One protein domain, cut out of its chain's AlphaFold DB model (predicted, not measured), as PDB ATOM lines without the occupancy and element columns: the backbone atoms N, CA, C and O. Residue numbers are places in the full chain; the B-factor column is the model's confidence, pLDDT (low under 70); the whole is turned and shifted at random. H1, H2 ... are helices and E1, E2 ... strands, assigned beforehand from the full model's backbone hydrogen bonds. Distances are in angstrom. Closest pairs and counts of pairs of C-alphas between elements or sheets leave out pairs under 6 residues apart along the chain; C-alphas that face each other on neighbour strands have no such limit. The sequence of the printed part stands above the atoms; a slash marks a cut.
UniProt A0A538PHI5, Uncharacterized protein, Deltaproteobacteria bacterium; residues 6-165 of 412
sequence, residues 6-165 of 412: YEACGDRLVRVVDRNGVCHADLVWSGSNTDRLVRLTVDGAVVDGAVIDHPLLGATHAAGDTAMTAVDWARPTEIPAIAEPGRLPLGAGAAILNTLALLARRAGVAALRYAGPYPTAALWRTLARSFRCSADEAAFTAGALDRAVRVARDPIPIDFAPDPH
ATOM      1  N   TYR A   6     -23.500   0.660  44.010       96.62
ATOM      2  CA  TYR A   6     -23.011   2.028  43.845       96.62
ATOM      3  C   TYR A   6     -23.299   2.804  45.129       96.62
ATOM      4  O   TYR A   6     -24.446   3.163  45.394       96.62
ATOM      5  N   GLU A   7     -22.269   3.053  45.931       97.31
ATOM      6  CA  GLU A   7     -22.384   3.871  47.137       97.31
ATOM      7  C   GLU A   7     -22.274   5.352  46.753       97.31
ATOM      8  O   GLU A   7     -21.415   5.737  45.951       97.31
ATOM      9  N   ALA A   8     -23.137   6.196  47.320       95.81
ATOM     10  CA  ALA A   8     -23.215   7.617  46.997       95.81
ATOM     11  C   ALA A   8     -23.365   8.482  48.257       95.81
ATOM     12  O   ALA A   8     -23.968   8.062  49.244       95.81
ATOM     13  N   CYS A   9     -22.835   9.704  48.198       93.62
ATOM     14  CA  CYS A   9     -23.003  10.737  49.214       93.62
ATOM     15  C   CYS A   9     -23.699  11.938  48.560       93.62
ATOM     16  O   CYS A   9     -23.088  12.679  47.789       93.62
ATOM     17  N   GLY A  10     -25.006  12.084  48.805       91.50
ATOM     18  CA  GLY A  10     -25.864  12.872  47.915       91.50
ATOM     19  C   GLY A  10     -25.855  12.274  46.503       91.50
ATOM     20  O   GLY A  10     -25.843  11.053  46.344       91.50
ATOM     21  N   ASP A  11     -25.792  13.117  45.474       91.31
ATOM     22  CA  ASP A  11     -25.732  12.660  44.077       91.31
ATOM     23  C   ASP A  11     -24.350  12.112  43.666       91.31
ATOM     24  O   ASP A  11     -24.229  11.381  42.671       91.31
ATOM     25  N   ARG A  12     -23.297  12.428  44.434       93.94
ATOM     26  CA  ARG A  12     -21.906  12.060  44.135       93.94
ATOM     27  C   ARG A  12     -21.671  10.572  44.392       93.94
ATOM     28  O   ARG A  12     -21.849  10.086  45.506       93.94
ATOM     29  N   LEU A  13     -21.239   9.852  43.355       96.38
ATOM     30  CA  LEU A  13     -20.752   8.475  43.467       96.38
ATOM     31  C   LEU A  13     -19.466   8.479  44.305       96.38
ATOM     32  O   LEU A  13     -18.505   9.139  43.914       96.38
ATOM     33  N   VAL A  14     -19.446   7.743  45.416       97.56
ATOM     34  CA  VAL A  14     -18.248   7.597  46.257       97.56
ATOM     35  C   VAL A  14     -17.569   6.248  46.062       97.56
ATOM     36  O   VAL A  14     -16.351   6.221  45.985       97.56
ATOM     37  N   ARG A  15     -18.297   5.130  45.928       98.00
ATOM     38  CA  ARG A  15     -17.665   3.805  45.747       98.00
ATOM     39  C   ARG A  15     -18.422   2.923  44.758       98.00
ATOM     40  O   ARG A  15     -19.650   2.954  44.682       98.00
ATOM     41  N   VAL A  16     -17.668   2.123  44.008       97.62
ATOM     42  CA  VAL A  16     -18.167   1.087  43.092       97.62
ATOM     43  C   VAL A  16     -17.709  -0.262  43.631       97.62
ATOM     44  O   VAL A  16     -16.517  -0.572  43.596       97.62
ATOM     45  N   VAL A  17     -18.648  -1.051  44.146       97.56
ATOM     46  CA  VAL A  17     -18.387  -2.321  44.833       97.56
ATOM     47  C   VAL A  17     -19.101  -3.445  44.088       97.56
ATOM     48  O   VAL A  17     -20.252  -3.283  43.694       97.56
ATOM     49  N   ASP A  18     -18.445  -4.576  43.849       95.94
ATOM     50  CA  ASP A  18     -19.075  -5.708  43.164       95.94
ATOM     51  C   ASP A  18     -19.908  -6.608  44.093       95.94
ATOM     52  O   ASP A  18     -19.920  -6.464  45.317       95.94
ATOM     53  N   ARG A  19     -20.582  -7.595  43.491       94.69
ATOM     54  CA  ARG A  19     -21.380  -8.620  44.186       94.69
ATOM     55  C   ARG A  19     -20.607  -9.489  45.188       94.69
ATOM     56  O   ARG A  19     -21.238 -10.180  45.983       94.69
ATOM     57  N   ASN A  20     -19.274  -9.465  45.152       94.50
ATOM     58  CA  ASN A  20     -18.391 -10.176  46.076       94.50
ATOM     59  C   ASN A  20     -17.850  -9.246  47.186       94.50
ATOM     60  O   ASN A  20     -17.076  -9.693  48.030       94.50
ATOM     61  N   GLY A  21     -18.249  -7.967  47.201       96.19
ATOM     62  CA  GLY A  21     -17.795  -6.960  48.161       96.19
ATOM     63  C   GLY A  21     -16.475  -6.274  47.790       96.19
ATOM     64  O   GLY A  21     -15.943  -5.513  48.601       96.19
ATOM     65  N   VAL A  22     -15.927  -6.512  46.593       96.50
ATOM     66  CA  VAL A  22     -14.650  -5.920  46.170       96.50
ATOM     67  C   VAL A  22     -14.880  -4.524  45.596       96.50
ATOM     68  O   VAL A  22     -15.690  -4.326  44.693       96.50
ATOM     69  N   CYS A  23     -14.154  -3.542  46.131       97.06
ATOM     70  CA  CYS A  23     -14.208  -2.148  45.698       97.06
ATOM     71  C   CYS A  23     -13.325  -1.954  44.455       97.06
ATOM     72  O   CYS A  23     -12.104  -2.050  44.555       97.06
ATOM     73  N   HIS A  24     -13.930  -1.681  43.297       95.69
ATOM     74  CA  HIS A  24     -13.208  -1.455  42.032       95.69
ATOM     75  C   HIS A  24     -12.833   0.016  41.830       95.69
ATOM     76  O   HIS A  24     -11.798   0.296  41.235       95.69
ATOM     77  N   ALA A  25     -13.641   0.946  42.348       97.69
ATOM     78  CA  ALA A  25     -13.332   2.375  42.361       97.69
ATOM     79  C   ALA A  25     -13.781   3.029  43.678       97.69
ATOM     80  O   ALA A  25     -14.856   2.713  44.194       97.69
ATOM     81  N   ASP A  26     -12.966   3.947  44.191       98.31
ATOM     82  CA  ASP A  26     -13.198   4.759  45.392       98.31
ATOM     83  C   ASP A  26     -12.911   6.236  45.066       98.31
ATOM     84  O   ASP A  26     -11.884   6.550  44.467       98.31
ATOM     85  N   LEU A  27     -13.852   7.128  45.378       98.19
ATOM     86  CA  LEU A  27     -13.902   8.520  44.930       98.19
ATOM     87  C   LEU A  27     -14.109   9.460  46.122       98.19
ATOM     88  O   LEU A  27     -15.189   9.526  46.715       98.19
ATOM     89  N   VAL A  28     -13.081  10.248  46.424       97.25
ATOM     90  CA  VAL A  28     -13.105  11.293  47.451       97.25
ATOM     91  C   VAL A  28     -13.399  12.633  46.783       97.25
ATOM     92  O   VAL A  28     -12.693  13.027  45.854       97.25
ATOM     93  N   TRP A  29     -14.404  13.353  47.282       96.44
ATOM     94  CA  TRP A  29     -14.854  14.651  46.766       96.44
ATOM     95  C   TRP A  29     -14.577  15.783  47.764       96.44
ATOM     96  O   TRP A  29     -14.474  15.548  48.970       96.44
ATOM     97  N   SER A  30     -14.453  17.017  47.275       92.75
ATOM     98  CA  SER A  30     -14.261  18.200  48.116       92.75
ATOM     99  C   SER A  30     -15.563  18.637  48.797       92.75
ATOM    100  O   SER A  30     -16.657  18.528  48.245       92.75
ATOM    101  N   GLY A  31     -15.448  19.149  50.023       80.69
ATOM    102  CA  GLY A  31     -16.603  19.514  50.842       80.69
ATOM    103  C   GLY A  31     -17.431  20.691  50.302       80.69
ATOM    104  O   GLY A  31     -16.890  21.668  49.782       80.69
ATOM    105  N   SER A  32     -18.748  20.565  50.497       61.88
ATOM    106  CA  SER A  32     -19.805  21.593  50.604       61.88
ATOM    107  C   SER A  32     -19.988  22.696  49.550       61.88
ATOM    108  O   SER A  32     -21.024  23.350  49.616       61.88
ATOM    109  N   ASN A  33     -19.075  22.937  48.603       58.94
ATOM    110  CA  ASN A  33     -19.262  24.006  47.598       58.94
ATOM    111  C   ASN A  33     -18.501  23.858  46.270       58.94
ATOM    112  O   ASN A  33     -18.856  24.533  45.310       58.94
ATOM    113  N   THR A  34     -17.434  23.055  46.193       63.06
ATOM    114  CA  THR A  34     -16.580  23.006  44.980       63.06
ATOM    115  C   THR A  34     -16.799  21.784  44.095       63.06
ATOM    116  O   THR A  34     -16.291  21.781  42.980       63.06
ATOM    117  N   ASP A  35     -17.541  20.778  44.576       83.38
ATOM    118  CA  ASP A  35     -17.990  19.591  43.824       83.38
ATOM    119  C   ASP A  35     -16.888  18.845  43.038       83.38
ATOM    120  O   ASP A  35     -17.131  18.119  42.074       83.38
ATOM    121  N   ARG A  36     -15.640  19.024  43.473       91.75
ATOM    122  CA  ARG A  36     -14.431  18.617  42.768       91.75
ATOM    123  C   ARG A  36     -14.005  17.245  43.265       91.75
ATOM    124  O   ARG A  36     -14.000  16.996  44.471       91.75
ATOM    125  N   LEU A  37     -13.560  16.377  42.361       95.81
ATOM    126  CA  LEU A  37     -12.802  15.202  42.776       95.81
ATOM    127  C   LEU A  37     -11.529  15.665  43.511       95.81
ATOM    128  O   LEU A  37     -10.837  16.577  43.061       95.81
ATOM    129  N   VAL A  38     -11.225  15.035  44.640       96.88
ATOM    130  CA  VAL A  38      -9.945  15.146  45.355       96.88
ATOM    131  C   VAL A  38      -9.071  13.943  45.016       96.88
ATOM    132  O   VAL A  38      -7.875  14.096  44.790       96.88
ATOM    133  N   ARG A  39      -9.661  12.744  44.946       97.75
ATOM    134  CA  ARG A  39      -8.956  11.509  44.589       97.75
ATOM    135  C   ARG A  39      -9.898  10.481  43.972       97.75
ATOM    136  O   ARG A  39     -10.988  10.282  44.495       97.75
ATOM    137  N   LEU A  40      -9.436   9.778  42.942       98.25
ATOM    138  CA  LEU A  40      -9.984   8.491  42.500       98.25
ATOM    139  C   LEU A  40      -8.925   7.407  42.743       98.25
ATOM    140  O   LEU A  40      -7.799   7.539  42.272       98.25
ATOM    141  N   THR A  41      -9.284   6.333  43.438       98.25
ATOM    142  CA  THR A  41      -8.465   5.121  43.596       98.25
ATOM    143  C   THR A  41      -9.114   3.989  42.806       98.25
ATOM    144  O   THR A  41     -10.302   3.723  42.988       98.25
ATOM    145  N   VAL A  42      -8.366   3.334  41.915       95.75
ATOM    146  CA  VAL A  42      -8.899   2.337  40.968       95.75
ATOM    147  C   VAL A  42      -7.784   1.408  40.481       95.75
ATOM    148  O   VAL A  42      -6.762   1.879  39.996       95.75
ATOM    149  N   ASP A  43      -7.946   0.086  40.609       88.25
ATOM    150  CA  ASP A  43      -6.955  -0.925  40.173       88.25
ATOM    151  C   ASP A  43      -5.507  -0.693  40.666       88.25
ATOM    152  O   ASP A  43      -4.530  -1.002  39.983       88.25
ATOM    153  N   GLY A  44      -5.345  -0.114  41.860       90.62
ATOM    154  CA  GLY A  44      -4.034   0.258  42.408       90.62
ATOM    155  C   GLY A  44      -3.416   1.520  41.790       90.62
ATOM    156  O   GLY A  44      -2.380   1.975  42.266       90.62
ATOM    157  N   ALA A  45      -4.053   2.126  40.786       95.62
ATOM    158  CA  ALA A  45      -3.765   3.490  40.368       95.62
ATOM    159  C   ALA A  45      -4.482   4.496  41.279       95.62
ATOM    160  O   ALA A  45      -5.570   4.239  41.803       95.62
ATOM    161  N   VAL A  46      -3.881   5.677  41.412       98.25
ATOM    162  CA  VAL A  46      -4.484   6.839  42.066       98.25
ATOM    163  C   VAL A  46      -4.476   7.991  41.071       98.25
ATOM    164  O   VAL A  46      -3.421   8.333  40.542       98.25
ATOM    165  N   VAL A  47      -5.637   8.591  40.826       98.19
ATOM    166  CA  VAL A  47      -5.757   9.862  40.110       98.19
ATOM    167  C   VAL A  47      -5.957  10.970  41.137       98.19
ATOM    168  O   VAL A  47      -6.896  10.918  41.937       98.19
ATOM    169  N   ASP A  48      -5.068  11.960  41.129       97.88
ATOM    170  CA  ASP A  48      -5.184  13.157  41.958       97.88
ATOM    171  C   ASP A  48      -6.116  14.166  41.272       97.88
ATOM    172  O   ASP A  48      -5.927  14.527  40.110       97.88
ATOM    173  N   GLY A  49      -7.138  14.624  41.995       96.12
ATOM    174  CA  GLY A  49      -8.082  15.629  41.514       96.12
ATOM    175  C   GLY A  49      -7.504  17.049  41.450       96.12
ATOM    176  O   GLY A  49      -8.150  17.957  40.904       96.12
ATOM    177  N   ALA A  50      -6.286  17.266  41.956       96.19
ATOM    178  CA  ALA A  50      -5.455  18.417  41.624       96.19
ATOM    179  C   ALA A  50      -5.355  18.601  40.099       96.19
ATOM    180  O   ALA A  50      -5.449  17.652  39.326       96.19
ATOM    181  N   VAL A  51      -5.202  19.853  39.663       97.38
ATOM    182  CA  VAL A  51      -4.993  20.190  38.250       97.38
ATOM    183  C   VAL A  51      -3.683  20.950  38.169       97.38
ATOM    184  O   VAL A  51      -3.532  21.983  38.822       97.38
ATOM    185  N   ILE A  52      -2.752  20.404  37.398       96.06
ATOM    186  CA  ILE A  52      -1.406  20.923  37.164       96.06
ATOM    187  C   ILE A  52      -1.210  21.174  35.669       96.06
ATOM    188  O   ILE A  52      -1.888  20.568  34.835       96.06
ATOM    189  N   ASP A  53      -0.293  22.073  35.324       95.12
ATOM    190  CA  ASP A  53       0.100  22.282  33.932       95.12
ATOM    191  C   ASP A  53       1.159  21.254  33.507       95.12
ATOM    192  O   ASP A  53       2.076  20.941  34.269       95.12
ATOM    193  N   HIS A  54       1.021  20.714  32.298       90.75
ATOM    194  CA  HIS A  54       1.882  19.667  31.754       90.75
ATOM    195  C   HIS A  54       2.383  20.053  30.351       90.75
ATOM    196  O   HIS A  54       1.548  20.259  29.466       90.75
ATOM    197  N   PRO A  55       3.705  20.056  30.074       81.94
ATOM    198  CA  PRO A  55       4.276  20.628  28.846       81.94
ATOM    199  C   PRO A  55       3.708  20.127  27.508       81.94
ATOM    200  O   PRO A  55       3.764  20.850  26.519       81.94
ATOM    201  N   LEU A  56       3.168  18.901  27.460       83.38
ATOM    202  CA  LEU A  56       2.542  18.327  26.256       83.38
ATOM    203  C   LEU A  56       1.005  18.320  26.286       83.38
ATOM    204  O   LEU A  56       0.380  18.022  25.272       83.38
ATOM    205  N   LEU A  57       0.376  18.574  27.439       86.56
ATOM    206  CA  LEU A  57      -1.068  18.364  27.626       86.56
ATOM    207  C   LEU A  57      -1.825  19.583  28.178       86.56
ATOM    208  O   LEU A  57      -3.050  19.589  28.077       86.56
ATOM    209  N   GLY A  58      -1.156  20.610  28.701       91.00
ATOM    210  CA  GLY A  58      -1.815  21.701  29.418       91.00
ATOM    211  C   GLY A  58      -2.379  21.217  30.758       91.00
ATOM    212  O   GLY A  58      -1.730  20.445  31.464       91.00
ATOM    213  N   ALA A  59      -3.612  21.607  31.083       96.12
ATOM    214  CA  ALA A  59      -4.296  21.190  32.307       96.12
ATOM    215  C   ALA A  59      -4.441  19.655  32.419       96.12
ATOM    216  O   ALA A  59      -5.086  19.001  31.591       96.12
ATOM    217  N   THR A  60      -3.874  19.081  33.482       96.94
ATOM    218  CA  THR A  60      -3.818  17.633  33.738       96.94
ATOM    219  C   THR A  60      -4.047  17.273  35.203       96.94
ATOM    220  O   THR A  60      -3.739  18.047  36.104       96.94
ATOM    221  N   HIS A  61      -4.553  16.065  35.426       97.69
ATOM    222  CA  HIS A  61      -4.454  15.309  36.668       97.69
ATOM    223  C   HIS A  61      -3.181  14.451  36.661       97.69
ATOM    224  O   HIS A  61      -2.797  13.912  35.617       97.69
ATOM    225  N   ALA A  62      -2.575  14.244  37.831       97.38
ATOM    226  CA  ALA A  62      -1.630  13.143  38.014       97.38
ATOM    227  C   ALA A  62      -2.412  11.820  38.086       97.38
ATOM    228  O   ALA A  62      -3.439  11.749  38.759       97.38
ATOM    229  N   ALA A  63      -1.949  10.784  37.388       96.62
ATOM    230  CA  ALA A  63      -2.587   9.474  37.292       96.62
ATOM    231  C   ALA A  63      -1.519   8.385  37.481       96.62
ATOM    232  O   ALA A  63      -0.879   7.938  36.528       96.62
ATOM    233  N   GLY A  64      -1.291   8.002  38.739       94.31
ATOM    234  CA  GLY A  64      -0.100   7.257  39.140       94.31
ATOM    235  C   GLY A  64       1.166   7.992  38.697       94.31
ATOM    236  O   GLY A  64       1.320   9.188  38.934       94.31
ATOM    237  N   ASP A  65       2.031   7.273  37.993       91.94
ATOM    238  CA  ASP A  65       3.321   7.752  37.495       91.94
ATOM    239  C   ASP A  65       3.246   8.586  36.196       91.94
ATOM    240  O   ASP A  65       4.283   8.978  35.663       91.94
ATOM    241  N   THR A  66       2.052   8.852  35.652       94.69
ATOM    242  CA  THR A  66       1.878   9.610  34.399       94.69
ATOM    243  C   THR A  66       0.824  10.718  34.519       94.69
ATOM    244  O   THR A  66       0.166  10.868  35.547       94.69
ATOM    245  N   ALA A  67       0.666  11.525  33.469       94.62
ATOM    246  CA  ALA A  67      -0.314  12.605  33.398       94.62
ATOM    247  C   ALA A  67      -1.534  12.206  32.555       94.62
ATOM    248  O   ALA A  67      -1.410  11.556  31.514       94.62
ATOM    249  N   MET A  68      -2.715  12.649  32.980       96.19
ATOM    250  CA  MET A  68      -3.983  12.515  32.261       96.19
ATOM    251  C   MET A  68      -4.630  13.895  32.134       96.19
ATOM    252  O   MET A  68      -4.530  14.685  33.062       96.19
ATOM    253  N   THR A  69      -5.293  14.230  31.030       96.06
ATOM    254  CA  THR A  69      -5.953  15.548  30.902       96.06
ATOM    255  C   THR A  69      -6.980  15.797  31.998       96.06
ATOM    256  O   THR A  69      -7.634  14.862  32.459       96.06
ATOM    257  N   ALA A  70      -7.121  17.060  32.401       96.56
ATOM    258  CA  ALA A  70      -8.129  17.470  33.367       96.56
ATOM    259  C   ALA A  70      -9.538  17.092  32.877       96.56
ATOM    260  O   ALA A  70      -9.840  17.223  31.691       96.56
ATOM    261  N   VAL A  71     -10.388  16.626  33.791       95.94
ATOM    262  CA  VAL A  71     -11.775  16.236  33.513       95.94
ATOM    263  C   VAL A  71     -12.691  16.907  34.530       95.94
ATOM    264  O   VAL A  71     -12.390  16.928  35.725       95.94
ATOM    265  N   ASP A  72     -13.845  17.405  34.084       95.81
ATOM    266  CA  ASP A  72     -14.960  17.650  34.998       95.81
ATOM    267  C   ASP A  72     -15.537  16.298  35.446       95.81
ATOM    268  O   ASP A  72     -16.411  15.723  34.802       95.81
ATOM    269  N   TRP A  73     -15.029  15.764  36.554       95.88
ATOM    270  CA  TRP A  73     -15.518  14.513  37.135       95.88
ATOM    271  C   TRP A  73     -16.984  14.585  37.579       95.88
ATOM    272  O   TRP A  73     -17.641  13.546  37.660       95.88
ATOM    273  N   ALA A  74     -17.510  15.782  37.860       94.94
ATOM    274  CA  ALA A  74     -18.904  15.966  38.240       94.94
ATOM    275  C   ALA A  74     -19.856  15.812  37.043       94.94
ATOM    276  O   ALA A  74     -21.005  15.403  37.248       94.94
ATOM    277  N   ARG A  75     -19.384  16.104  35.819       96.69
ATOM    278  CA  ARG A  75     -20.115  15.944  34.551       96.69
ATOM    279  C   ARG A  75     -19.156  15.707  33.359       96.69
ATOM    280  O   ARG A  75     -18.982  16.595  32.526       96.69
ATOM    281  N   PRO A  76     -18.550  14.514  33.220       96.88
ATOM    282  CA  PRO A  76     -17.506  14.297  32.218       96.88
ATOM    283  C   PRO A  76     -18.071  14.266  30.791       96.88
ATOM    284  O   PRO A  76     -18.801  13.345  30.424       96.88
ATOM    285  N   THR A  77     -17.711  15.268  29.984       96.56
ATOM    286  CA  THR A  77     -18.089  15.413  28.561       96.56
ATOM    287  C   THR A  77     -17.001  14.970  27.578       96.56
ATOM    288  O   THR A  77     -17.259  14.863  26.381       96.56
ATOM    289  N   GLU A  78     -15.786  14.703  28.056       96.56
ATOM    290  CA  GLU A  78     -14.630  14.352  27.224       96.56
ATOM    291  C   GLU A  78     -13.922  13.102  27.751       96.56
ATOM    292  O   GLU A  78     -13.806  12.885  28.958       96.56
ATOM    293  N   ILE A  79     -13.442  12.272  26.825       97.31
ATOM    294  CA  ILE A  79     -12.566  11.138  27.118       97.31
ATOM    295  C   ILE A  79     -11.135  11.683  27.193       97.31
ATOM    296  O   ILE A  79     -10.639  12.199  26.182       97.31
ATOM    297  N   PRO A  80     -10.455  11.563  28.346       95.50
ATOM    298  CA  PRO A  80      -9.159  12.185  28.539       95.50
ATOM    299  C   PRO A  80      -8.042  11.507  27.740       95.50
ATOM    300  O   PRO A  80      -8.070  10.305  27.462       95.50
ATOM    301  N   ALA A  81      -7.007  12.283  27.423       93.38
ATOM    302  CA  ALA A  81      -5.742  11.754  26.931       93.38
ATOM    303  C   ALA A  81      -4.813  11.441  28.113       93.38
ATOM    304  O   ALA A  81      -4.707  12.239  29.041       93.38
ATOM    305  N   ILE A  82      -4.124  10.301  28.056       92.62
ATOM    306  CA  ILE A  82      -3.100   9.881  29.022       92.62
ATOM    307  C   ILE A  82      -1.751   9.935  28.300       92.62
ATOM    308  O   ILE A  82      -1.659   9.447  27.172       92.62
ATOM    309  N   ALA A  83      -0.731  10.538  28.916       88.38
ATOM    310  CA  ALA A  83       0.576  10.747  28.292       88.38
ATOM    311  C   ALA A  83       1.310   9.421  28.033       88.38
ATOM    312  O   ALA A  83       1.684   9.128  26.901       88.38
ATOM    313  N   GLU A  84       1.467   8.594  29.071       85.50
ATOM    314  CA  GLU A  84       2.190   7.322  29.004       85.50
ATOM    315  C   GLU A  84       1.315   6.191  29.579       85.50
ATOM    316  O   GLU A  84       1.550   5.721  30.694       85.50
ATOM    317  N   PRO A  85       0.281   5.720  28.855       87.25
ATOM    318  CA  PRO A  85      -0.680   4.750  29.393       87.25
ATOM    319  C   PRO A  85      -0.053   3.406  29.805       87.25
ATOM    320  O   PRO A  85      -0.645   2.687  30.603       87.25
ATOM    321  N   GLY A  86       1.152   3.081  29.317       85.62
ATOM    322  CA  GLY A  86       1.933   1.918  29.755       85.62
ATOM    323  C   GLY A  86       2.570   2.041  31.149       85.62
ATOM    324  O   GLY A  86       3.045   1.038  31.668       85.62
ATOM    325  N   ARG A  87       2.572   3.235  31.766       90.38
ATOM    326  CA  ARG A  87       3.012   3.456  33.159       90.38
ATOM    327  C   ARG A  87       1.887   3.278  34.184       90.38
ATOM    328  O   ARG A  87       2.146   3.303  35.383       90.38
ATOM    329  N   LEU A  88       0.642   3.097  33.734       92.38
ATOM    330  CA  LEU A  88      -0.465   2.734  34.618       92.38
ATOM    331  C   LEU A  88      -0.416   1.233  34.964       92.38
ATOM    332  O   LEU A  88      -0.062   0.421  34.105       92.38
ATOM    333  N   PRO A  89      -0.847   0.833  36.178       91.94
ATOM    334  CA  PRO A  89      -1.097  -0.564  36.517       91.94
ATOM    335  C   PRO A  89      -1.992  -1.273  35.489       91.94
ATOM    336  O   PRO A  89      -2.925  -0.687  34.931       91.94
ATOM    337  N   LEU A  90      -1.722  -2.560  35.247       85.50
ATOM    338  CA  LEU A  90      -2.421  -3.350  34.231       85.50
ATOM    339  C   LEU A  90      -3.933  -3.398  34.505       85.50
ATOM    340  O   LEU A  90      -4.378  -3.977  35.490       85.50
ATOM    341  N   GLY A  91      -4.720  -2.826  33.590       89.06
ATOM    342  CA  GLY A  91      -6.181  -2.726  33.696       89.06
ATOM    343  C   GLY A  91      -6.688  -1.359  34.168       89.06
ATOM    344  O   GLY A  91      -7.781  -0.962  33.760       89.06
ATOM    345  N   ALA A  92      -5.878  -0.579  34.893       93.38
ATOM    346  CA  ALA A  92      -6.325   0.671  35.509       93.38
ATOM    347  C   ALA A  92      -6.832   1.707  34.497       93.38
ATOM    348  O   ALA A  92      -7.858   2.334  34.735       93.38
ATOM    349  N   GLY A  93      -6.204   1.829  33.321       94.38
ATOM    350  CA  GLY A  93      -6.708   2.697  32.248       94.38
ATOM    351  C   GLY A  93      -8.126   2.330  31.778       94.38
ATOM    352  O   GLY A  93      -8.955   3.212  31.568       94.38
ATOM    353  N   ALA A  94      -8.451   1.035  31.686       94.25
ATOM    354  CA  ALA A  94      -9.796   0.574  31.331       94.25
ATOM    355  C   ALA A  94     -10.803   0.811  32.472       94.25
ATOM    356  O   ALA A  94     -11.944   1.199  32.220       94.25
ATOM    357  N   ALA A  95     -10.378   0.639  33.725       95.31
ATOM    358  CA  ALA A  95     -11.213   0.873  34.899       95.31
ATOM    359  C   ALA A  95     -11.480   2.373  35.162       95.31
ATOM    360  O   ALA A  95     -12.603   2.735  35.519       95.31
ATOM    361  N   ILE A  96     -10.516   3.261  34.882       97.38
ATOM    362  CA  ILE A  96     -10.724   4.720  34.817       97.38
ATOM    363  C   ILE A  96     -11.788   5.044  33.760       97.38
ATOM    364  O   ILE A  96     -12.751   5.748  34.057       97.38
ATOM    365  N   LEU A  97     -11.679   4.480  32.553       97.75
ATOM    366  CA  LEU A  97     -12.655   4.698  31.475       97.75
ATOM    367  C   LEU A  97     -14.052   4.142  31.807       97.75
ATOM    368  O   LEU A  97     -15.050   4.779  31.479       97.75
ATOM    369  N   ASN A  98     -14.151   3.003  32.502       97.81
ATOM    370  CA  ASN A  98     -15.431   2.486  33.009       97.81
ATOM    371  C   ASN A  98     -16.026   3.396  34.103       97.81
ATOM    372  O   ASN A  98     -17.228   3.650  34.118       97.81
ATOM    373  N   THR A  99     -15.183   3.961  34.974       98.00
ATOM    374  CA  THR A  99     -15.597   4.927  36.007       98.00
ATOM    375  C   THR A  99     -16.083   6.243  35.391       98.00
ATOM    376  O   THR A  99     -17.122   6.763  35.793       98.00
ATOM    377  N   LEU A 100     -15.403   6.750  34.358       98.06
ATOM    378  CA  LEU A 100     -15.839   7.920  33.590       98.06
ATOM    379  C   LEU A 100     -17.185   7.679  32.898       98.06
ATOM    380  O   LEU A 100     -18.063   8.534  32.966       98.06
ATOM    381  N   ALA A 101     -17.390   6.502  32.303       98.38
ATOM    382  CA  ALA A 101     -18.673   6.128  31.716       98.38
ATOM    383  C   ALA A 101     -19.796   5.996  32.772       98.38
ATOM    384  O   ALA A 101     -20.927   6.414  32.521       98.38
ATOM    385  N   LEU A 102     -19.503   5.497  33.981       97.88
ATOM    386  CA  LEU A 102     -20.454   5.499  35.105       97.88
ATOM    387  C   LEU A 102     -20.848   6.919  35.532       97.88
ATOM    388  O   LEU A 102     -22.036   7.192  35.705       97.88
ATOM    389  N   LEU A 103     -19.874   7.823  35.674       97.88
ATOM    390  CA  LEU A 103     -20.109   9.221  36.045       97.88
ATOM    391  C   LEU A 103     -20.889   9.973  34.956       97.88
ATOM    392  O   LEU A 103     -21.896  10.606  35.262       97.88
ATOM    393  N   ALA A 104     -20.501   9.826  33.687       98.19
ATOM    394  CA  ALA A 104     -21.199  10.413  32.544       98.19
ATOM    395  C   ALA A 104     -22.665   9.959  32.464       98.19
ATOM    396  O   ALA A 104     -23.567  10.793  32.344       98.19
ATOM    397  N   ARG A 105     -22.918   8.647  32.608       97.75
ATOM    398  CA  ARG A 105     -24.272   8.072  32.602       97.75
ATOM    399  C   ARG A 105     -25.119   8.593  33.767       97.75
ATOM    400  O   ARG A 105     -26.290   8.895  33.567       97.75
ATOM    401  N   ARG A 106     -24.536   8.739  34.967       96.19
ATOM    402  CA  ARG A 106     -25.213   9.345  36.133       96.19
ATOM    403  C   ARG A 106     -25.503  10.837  35.941       96.19
ATOM    404  O   ARG A 106     -26.552  11.297  36.372       96.19
ATOM    405  N   ALA A 107     -24.614  11.571  35.277       96.69
ATOM    406  CA  ALA A 107     -24.757  13.002  34.999       96.69
ATOM    407  C   ALA A 107     -25.606  13.322  33.745       96.69
ATOM    408  O   ALA A 107     -25.665  14.477  33.318       96.69
ATOM    409  N   GLY A 108     -26.246  12.318  33.129       97.69
ATOM    410  CA  GLY A 108     -27.100  12.495  31.948       97.69
ATOM    411  C   GLY A 108     -26.351  12.920  30.678       97.69
ATOM    412  O   GLY A 108     -26.952  13.510  29.780       97.69
ATOM    413  N   VAL A 109     -25.043  12.662  30.591       98.25
ATOM    414  CA  VAL A 109     -24.234  12.977  29.406       98.25
ATOM    415  C   VAL A 109     -24.491  11.918  28.331       98.25
ATOM    416  O   VAL A 109     -24.142  10.753  28.503       98.25
ATOM    417  N   ALA A 110     -25.108  12.325  27.218       98.00
ATOM    418  CA  ALA A 110     -25.512  11.411  26.146       98.00
ATOM    419  C   ALA A 110     -24.326  10.794  25.382       98.00
ATOM    420  O   ALA A 110     -24.396   9.632  24.987       98.00
ATOM    421  N   ALA A 111     -23.246  11.555  25.184       98.00
ATOM    422  CA  ALA A 111     -22.006  11.100  24.561       98.00
ATOM    423  C   ALA A 111     -20.809  11.944  25.016       98.00
ATOM    424  O   ALA A 111     -20.966  13.118  25.355       98.00
ATOM    425  N   LEU A 112     -19.623  11.338  24.986       98.19
ATOM    426  CA  LEU A 112     -18.330  12.007  25.132       98.19
ATOM    427  C   LEU A 112     -17.581  11.969  23.793       98.19
ATOM    428  O   LEU A 112     -17.886  11.147  22.927       98.19
ATOM    429  N   ARG A 113     -16.547  12.802  23.649       97.56
ATOM    430  CA  ARG A 113     -15.593  12.743  22.525       97.56
ATOM    431  C   ARG A 113     -14.158  12.618  23.021       97.56
ATOM    432  O   ARG A 113     -13.842  13.049  24.125       97.56
ATOM    433  N   TYR A 114     -13.285  12.027  22.209       96.81
ATOM    434  CA  TYR A 114     -11.858  11.917  22.520       96.81
ATOM    435  C   TYR A 114     -11.095  13.155  22.033       96.81
ATOM    436  O   TYR A 114     -10.997  13.395  20.829       96.81
ATOM    437  N   ALA A 115     -10.537  13.916  22.977       89.88
ATOM    438  CA  ALA A 115      -9.808  15.173  22.758       89.88
ATOM    439  C   ALA A 115      -8.274  14.981  22.790       89.88
ATOM    440  O   ALA A 115      -7.520  15.802  23.320       89.88
ATOM    441  N   GLY A 116      -7.789  13.841  22.283       90.06
ATOM    442  CA  GLY A 116      -6.384  13.445  22.402       90.06
ATOM    443  C   GLY A 116      -5.623  13.282  21.079       90.06
ATOM    444  O   GLY A 116      -6.229  13.123  20.011       90.06
ATOM    445  N   PRO A 117      -4.278  13.275  21.153       86.75
ATOM    446  CA  PRO A 117      -3.407  13.139  19.989       86.75
ATOM    447  C   PRO A 117      -3.207  11.685  19.530       86.75
ATOM    448  O   PRO A 117      -2.697  11.475  18.435       86.75
ATOM    449  N   TYR A 118      -3.603  10.684  20.331       86.69
ATOM    450  CA  TYR A 118      -3.249   9.269  20.122       86.69
ATOM    451  C   TYR A 118      -4.471   8.337  19.952       86.69
ATOM    452  O   TYR A 118      -4.661   7.420  20.760       86.69
ATOM    453  N   PRO A 119      -5.315   8.513  18.914       90.25
ATOM    454  CA  PRO A 119      -6.433   7.610  18.657       90.25
ATOM    455  C   PRO A 119      -5.934   6.288  18.051       90.25
ATOM    456  O   PRO A 119      -5.940   6.073  16.843       90.25
ATOM    457  N   THR A 120      -5.433   5.398  18.906       86.94
ATOM    458  CA  THR A 120      -4.891   4.094  18.498       86.94
ATOM    459  C   THR A 120      -5.963   3.005  18.499       86.94
ATOM    460  O   THR A 120      -6.937   3.074  19.248       86.94
ATOM    461  N   ALA A 121      -5.745   1.933  17.732       84.38
ATOM    462  CA  ALA A 121      -6.578   0.727  17.778       84.38
ATOM    463  C   ALA A 121      -6.664   0.116  19.195       84.38
ATOM    464  O   ALA A 121      -7.719  -0.351  19.620       84.38
ATOM    465  N   ALA A 122      -5.576   0.171  19.974       85.31
ATOM    466  CA  ALA A 122      -5.575  -0.275  21.368       85.31
ATOM    467  C   ALA A 122      -6.489   0.592  22.257       85.31
ATOM    468  O   ALA A 122      -7.240   0.058  23.077       85.31
ATOM    469  N   LEU A 123      -6.481   1.917  22.061       91.75
ATOM    470  CA  LEU A 123      -7.405   2.823  22.743       91.75
ATOM    471  C   LEU A 123      -8.855   2.570  22.307       91.75
ATOM    472  O   LEU A 123      -9.710   2.408  23.170       91.75
ATOM    473  N   TRP A 124      -9.130   2.442  21.006       93.69
ATOM    474  CA  TRP A 124     -10.466   2.122  20.482       93.69
ATOM    475  C   TRP A 124     -11.068   0.872  21.135       93.69
ATOM    476  O   TRP A 124     -12.152   0.915  21.721       93.69
ATOM    477  N   ARG A 125     -10.312  -0.233  21.116       91.19
ATOM    478  CA  ARG A 125     -10.706  -1.514  21.726       91.19
ATOM    479  C   ARG A 125     -10.815  -1.438  23.245       91.19
ATOM    480  O   ARG A 125     -11.398  -2.338  23.840       91.19
ATOM    481  N   THR A 126     -10.269  -0.404  23.883       93.31
ATOM    482  CA  THR A 126     -10.478  -0.119  25.310       93.31
ATOM    483  C   THR A 126     -11.754   0.700  25.523       93.31
ATOM    484  O   THR A 126     -12.544   0.367  26.400       93.31
ATOM    485  N   LEU A 127     -12.022   1.704  24.682       96.50
ATOM    486  CA  LEU A 127     -13.227   2.537  24.755       96.50
ATOM    487  C   LEU A 127     -14.513   1.741  24.489       96.50
ATOM    488  O   LEU A 127     -15.475   1.890  25.237       96.50
ATOM    489  N   ALA A 128     -14.520   0.813  23.528       94.81
ATOM    490  CA  ALA A 128     -15.683  -0.041  23.239       94.81
ATOM    491  C   ALA A 128     -16.157  -0.916  24.436       94.81
ATOM    492  O   ALA A 128     -17.290  -1.415  24.457       94.81
ATOM    493  N   ARG A 129     -15.316  -1.085  25.470       94.12
ATOM    494  CA  ARG A 129     -15.649  -1.797  26.723       94.12
ATOM    495  C   ARG A 129     -16.498  -0.961  27.677       94.12
ATOM    496  O   ARG A 129     -17.222  -1.539  28.478       94.12
ATOM    497  N   SER A 130     -16.433   0.364  27.574       97.50
ATOM    498  CA  SER A 130     -17.111   1.304  28.484       97.50
ATOM    499  C   SER A 130     -18.077   2.252  27.762       97.50
ATOM    500  O   SER A 130     -18.843   2.964  28.406       97.50
ATOM    501  N   PHE A 131     -18.065   2.261  26.427       98.00
ATOM    502  CA  PHE A 131     -18.869   3.145  25.585       98.00
ATOM    503  C   PHE A 131     -19.439   2.404  24.362       98.00
ATOM    504  O   PHE A 131     -18.890   1.394  23.912       98.00
ATOM    505  N   ARG A 132     -20.522   2.936  23.786       96.75
ATOM    506  CA  ARG A 132     -21.006   2.614  22.434       96.75
ATOM    507  C   ARG A 132     -20.593   3.732  21.486       96.75
ATOM    508  O   ARG A 132     -20.808   4.899  21.790       96.75
ATOM    509  N   CYS A 133     -19.993   3.374  20.359       95.19
ATOM    510  CA  CYS A 133     -19.383   4.333  19.440       95.19
ATOM    511  C   CYS A 133     -20.283   4.569  18.220       95.19
ATOM    512  O   CYS A 133     -20.907   3.629  17.730       95.19
ATOM    513  N   SER A 134     -20.302   5.792  17.687       94.56
ATOM    514  CA  SER A 134     -21.044   6.144  16.463       94.56
ATOM    515  C   SER A 134     -20.339   5.763  15.146       94.56
ATOM    516  O   SER A 134     -20.822   6.125  14.076       94.56
ATOM    517  N   ALA A 135     -19.181   5.100  15.212       94.94
ATOM    518  CA  ALA A 135     -18.298   4.789  14.083       94.94
ATOM    519  C   ALA A 135     -17.497   3.492  14.342       94.94
ATOM    520  O   ALA A 135     -17.771   2.784  15.314       94.94
ATOM    521  N   ASP A 136     -16.505   3.189  13.497       94.19
ATOM    522  CA  ASP A 136     -15.620   2.019  13.612       94.19
ATOM    523  C   ASP A 136     -14.152   2.372  13.961       94.19
ATOM    524  O   ASP A 136     -13.775   3.537  14.129       94.19
ATOM    525  N   GLU A 137     -13.307   1.340  14.090       91.12
ATOM    526  CA  GLU A 137     -11.881   1.483  14.420       91.12
ATOM    527  C   GLU A 137     -11.089   2.233  13.333       91.12
ATOM    528  O   GLU A 137     -10.157   2.975  13.651       91.12
ATOM    529  N   ALA A 138     -11.455   2.073  12.058       87.62
ATOM    530  CA  ALA A 138     -10.778   2.733  10.945       87.62
ATOM    531  C   ALA A 138     -11.071   4.241  10.938       87.62
ATOM    532  O   ALA A 138     -10.153   5.051  10.818       87.62
ATOM    533  N   ALA A 139     -12.330   4.625  11.160       93.69
ATOM    534  CA  ALA A 139     -12.741   6.016  11.309       93.69
ATOM    535  C   ALA A 139     -12.083   6.699  12.521       93.69
ATOM    536  O   ALA A 139     -11.693   7.862  12.430       93.69
ATOM    537  N   PHE A 140     -11.914   5.989  13.644       93.62
ATOM    538  CA  PHE A 140     -11.238   6.531  14.829       93.62
ATOM    539  C   PHE A 140      -9.729   6.703  14.634       93.62
ATOM    540  O   PHE A 140      -9.174   7.733  15.008       93.62
ATOM    541  N   THR A 141      -9.063   5.713  14.034       87.50
ATOM    542  CA  THR A 141      -7.609   5.733  13.787       87.50
ATOM    543  C   THR A 141      -7.189   6.614  12.600       87.50
ATOM    544  O   THR A 141      -5.992   6.852  12.400       87.50
ATOM    545  N   ALA A 142      -8.142   7.140  11.823       87.56
ATOM    546  CA  ALA A 142      -7.882   8.024  10.693       87.56
ATOM    547  C   ALA A 142      -7.058   9.261  11.111       87.56
ATOM    548  O   ALA A 142      -7.424  10.020  12.007       87.56
ATOM    549  N   GLY A 143      -5.911   9.466  10.457       85.12
ATOM    550  CA  GLY A 143      -5.016  10.591  10.748       85.12
ATOM    551  C   GLY A 143      -4.275  10.512  12.092       85.12
ATOM    552  O   GLY A 143      -3.683  11.510  12.495       85.12
ATOM    553  N   ALA A 144      -4.251   9.364  12.786       83.25
ATOM    554  CA  ALA A 144      -3.619   9.235  14.108       83.25
ATOM    555  C   ALA A 144      -2.161   9.744  14.168       83.25
ATOM    556  O   ALA A 144      -1.788  10.401  15.136       83.25
ATOM    557  N   LEU A 145      -1.350   9.496  13.131       78.06
ATOM    558  CA  LEU A 145       0.037   9.981  13.055       78.06
ATOM    559  C   LEU A 145       0.116  11.513  12.929       78.06
ATOM    560  O   LEU A 145       0.898  12.154  13.622       78.06
ATOM    561  N   ASP A 146      -0.724  12.105  12.083       80.75
ATOM    562  CA  ASP A 146      -0.817  13.556  11.875       80.75
ATOM    563  C   ASP A 146      -1.289  14.281  13.154       80.75
ATOM    564  O   ASP A 146      -0.724  15.301  13.563       80.75
ATOM    565  N   ARG A 147      -2.257  13.682  13.864       88.81
ATOM    566  CA  ARG A 147      -2.689  14.118  15.199       88.81
ATOM    567  C   ARG A 147      -1.578  14.003  16.242       88.81
ATOM    568  O   ARG A 147      -1.409  14.931  17.031       88.81
ATOM    569  N   ALA A 148      -0.803  12.920  16.231       80.88
ATOM    570  CA  ALA A 148       0.319  12.728  17.146       80.88
ATOM    571  C   ALA A 148       1.431  13.767  16.917       80.88
ATOM    572  O   ALA A 148       1.892  14.385  17.874       80.88
ATOM    573  N   VAL A 149       1.809  14.015  15.657       76.44
ATOM    574  CA  VAL A 149       2.859  14.978  15.271       76.44
ATOM    575  C   VAL A 149       2.487  16.421  15.630       76.44
ATOM    576  O   VAL A 149       3.352  17.177  16.073       76.44
ATOM    577  N   ARG A 150       1.211  16.812  15.490       85.44
ATOM    578  CA  ARG A 150       0.723  18.134  15.929       85.44
ATOM    579  C   ARG A 150       0.401  18.231  17.424       85.44
ATOM    580  O   ARG A 150       0.082  19.324  17.881       85.44
ATOM    581  N   VAL A 151       0.432  17.121  18.166       83.81
ATOM    582  CA  VAL A 151      -0.126  17.010  19.528       83.81
ATOM    583  C   VAL A 151      -1.575  17.541  19.566       83.81
ATOM    584  O   VAL A 151      -1.935  18.399  20.363       83.81
ATOM    585  N   ALA A 152      -2.407  17.062  18.638       87.75
ATOM    586  CA  ALA A 152      -3.775  17.533  18.416       87.75
ATOM    587  C   ALA A 152      -4.696  17.311  19.635       87.75
ATOM    588  O   ALA A 152      -4.656  16.264  20.287       87.75
ATOM    589  N   ARG A 153      -5.538  18.311  19.934       86.62
ATOM    590  CA  ARG A 153      -6.401  18.377  21.136       86.62
ATOM    591  C   ARG A 153      -7.871  18.655  20.814       86.62
ATOM    592  O   ARG A 153      -8.725  18.515  21.678       86.62
ATOM    593  N   ASP A 154      -8.165  19.028  19.575       91.31
ATOM    594  CA  ASP A 154      -9.514  19.113  19.024       91.31
ATOM    595  C   ASP A 154     -10.244  17.757  19.153       91.31
ATOM    596  O   ASP A 154      -9.632  16.718  18.877       91.31
ATOM    597  N   PRO A 155     -11.522  17.719  19.577       93.31
ATOM    598  CA  PRO A 155     -12.259  16.465  19.704       93.31
ATOM    599  C   PRO A 155     -12.484  15.770  18.357       93.31
ATOM    600  O   PRO A 155     -12.993  16.374  17.411       93.31
ATOM    601  N   ILE A 156     -12.180  14.471  18.289       93.81
ATOM    602  CA  ILE A 156     -12.519  13.639  17.125       93.81
ATOM    603  C   ILE A 156     -14.054  13.584  16.977       93.81
ATOM    604  O   ILE A 156     -14.740  13.394  17.986       93.81
ATOM    605  N   PRO A 157     -14.622  13.722  15.759       95.19
ATOM    606  CA  PRO A 157     -16.070  13.739  15.519       95.19
ATOM    607  C   PRO A 157     -16.697  12.329  15.559       95.19
ATOM    608  O   PRO A 157     -17.400  11.918  14.640       95.19
ATOM    609  N   ILE A 158     -16.426  11.582  16.629       97.19
ATOM    610  CA  ILE A 158     -17.020  10.276  16.933       97.19
ATOM    611  C   ILE A 158     -17.597  10.361  18.340       97.19
ATOM    612  O   ILE A 158     -16.886  10.700  19.287       97.19
ATOM    613  N   ASP A 159     -18.884  10.053  18.459       98.19
ATOM    614  CA  ASP A 159     -19.619  10.113  19.714       98.19
ATOM    615  C   ASP A 159     -19.522   8.771  20.451       98.19
ATOM    616  O   ASP A 159     -19.811   7.706  19.897       98.19
ATOM    617  N   PHE A 160     -19.107   8.837  21.716       98.44
ATOM    618  CA  PHE A 160     -18.969   7.704  22.627       98.44
ATOM    619  C   PHE A 160     -20.055   7.785  23.704       98.44
ATOM    620  O   PHE A 160     -19.889   8.448  24.729       98.44
ATOM    621  N   ALA A 161     -21.187   7.124  23.469       98.44
ATOM    622  CA  ALA A 161     -22.294   7.053  24.417       98.44
ATOM    623  C   ALA A 161     -21.916   6.174  25.630       98.44
ATOM    624  O   ALA A 161     -21.445   5.052  25.419       98.44
ATOM    625  N   PRO A 162     -22.097   6.626  26.887       98.56
ATOM    626  CA  PRO A 162     -21.707   5.853  28.070       98.56
ATOM    627  C   PRO A 162     -22.453   4.521  28.216       98.56
ATOM    628  O   PRO A 162     -23.660   4.494  28.451       98.56
ATOM    629  N   ASP A 163     -21.716   3.411  28.169       97.56
ATOM    630  CA  ASP A 163     -22.247   2.071  28.431       97.56
ATOM    631  C   ASP A 163     -21.270   1.236  29.280       97.56
ATOM    632  O   ASP A 163     -20.638   0.300  28.776       97.56
ATOM    633  N   PRO A 164     -21.080   1.604  30.560       97.00
ATOM    634  CA  PRO A 164     -20.157   0.924  31.457       97.00
ATOM    635  C   PRO A 164     -20.630  -0.486  31.825       97.00
ATOM    636  O   PRO A 164     -21.820  -0.719  32.062       97.00
ATOM    637  N   HIS A 165     -19.670  -1.399  31.940       95.75
ATOM    638  CA  HIS A 165     -19.879  -2.787  32.344       95.75
ATOM    639  C   HIS A 165     -19.841  -2.957  33.871       95.75
ATOM    640  O   HIS A 165     -19.149  -2.229  34.591       95.75
TER     641      HIS A 165
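This is residues 6 to 165 of the 412 residues of an uncharacterized protein of Deltaproteobacteria bacterium (UniProt A0A538PHI5). A five-stranded wall, E1 to E5, has the long helix H1 slanting over one face; on the side of H1 away from this sheet lies the small strand pair E9 and E10, and a second small sheet, E6 E7 E8, adjoins the wall at its edge strand E5. The short helices H2, H3 and H4 lead away from H1, with H4 at the far end from the wall. The printed part has 160 residues, with ten named strands and four named helices in the order E1 to E8, H1, H2, E9, H3, H4, E10; the class is mixed, helices and strands. The sheets, in the orders E1 E2 E3 E4 E5, E6 E7 E8 and E9 E10, are antiparallel. The whole is compact, with a radius of gyration of the C-alphas of 15.1 A and spans of 43 by 31 by 29 A.

Find C-alpha 6 at (-23.011, 2.028, 43.845), where E1, residues 6 to 9, begins. Then come E2, residues 12 to 17, 14.8 A long; E3, residues 23 to 29, 16.8 A; E4, residues 37 to 42, 13.6 A; and E5, residues 45 to 48. Read on to E6, residues 52 to 54, E7, residues 58 to 63, 14.6 A, and E8, residues 66 to 69. H1 runs 20.8 A from C-alpha 92 at (-6.325, 0.671, 35.509) to C-alpha 106. H2 is residues 121 to 127, E9 131 to 133, H3 137 to 141, H4 144 to 150 and E10 160 to 162, ending at (-21.707, 5.853, 28.070).

Start with E1 to E5, a meander, each strand the antiparallel neighbour of the one before. Look for N 7 and O 15, 2.9 A apart, between E1 and E2; N 27 and O 14, 2.7 A, between E2 and E3; N 28 and O 39, 2.8 A, between E3 and E4; and N 47 and O 40, 2.8 A, between E4 and E5. H1 is on this sheet at a height of 9.3 A, over E2, E3 and E4 and slantwise to the strands, at 50 degrees to E2 on the local plane; helix and sheet make two layers. The closest C-alphas of E5 and E7, Val 47 and Ala 63, are 4.3 A apart. E6 E7 E8 is a second meander, with N 52 and O 60 2.9 A apart and N 61 and O 68 2.7 A apart. The closest C-alphas of H1 and E10, Ala 101 and Pro 162, are 4.8 A apart; E10 pairs with E9 through N 132 and O 161, 2.8 A. With residues 94 to 97 alone, H1 only just touches H2, with 3 pairs of C-alphas within 8 A, the closest Ala 94 and Thr 126 at 6.1 A. H2 touches H3, closest at the C-alphas of Trp 124 and Glu 137, 6.3 A apart, and H3 and H4 meet only through their link. In H1, H2, H3 and H4 every O i to N i+4 pair is within hydrogen-bond range.

The two C-alphas farthest apart, Asn 20 and Arg 150, are 45.6 A apart. The printed part has no cut. The links E8 to H1, 22 residues, and H1 to H2, 14 residues, are long. Look for low confidence at residues 32 to 34, under 70; the mean pLDDT of the printed part is 92.9.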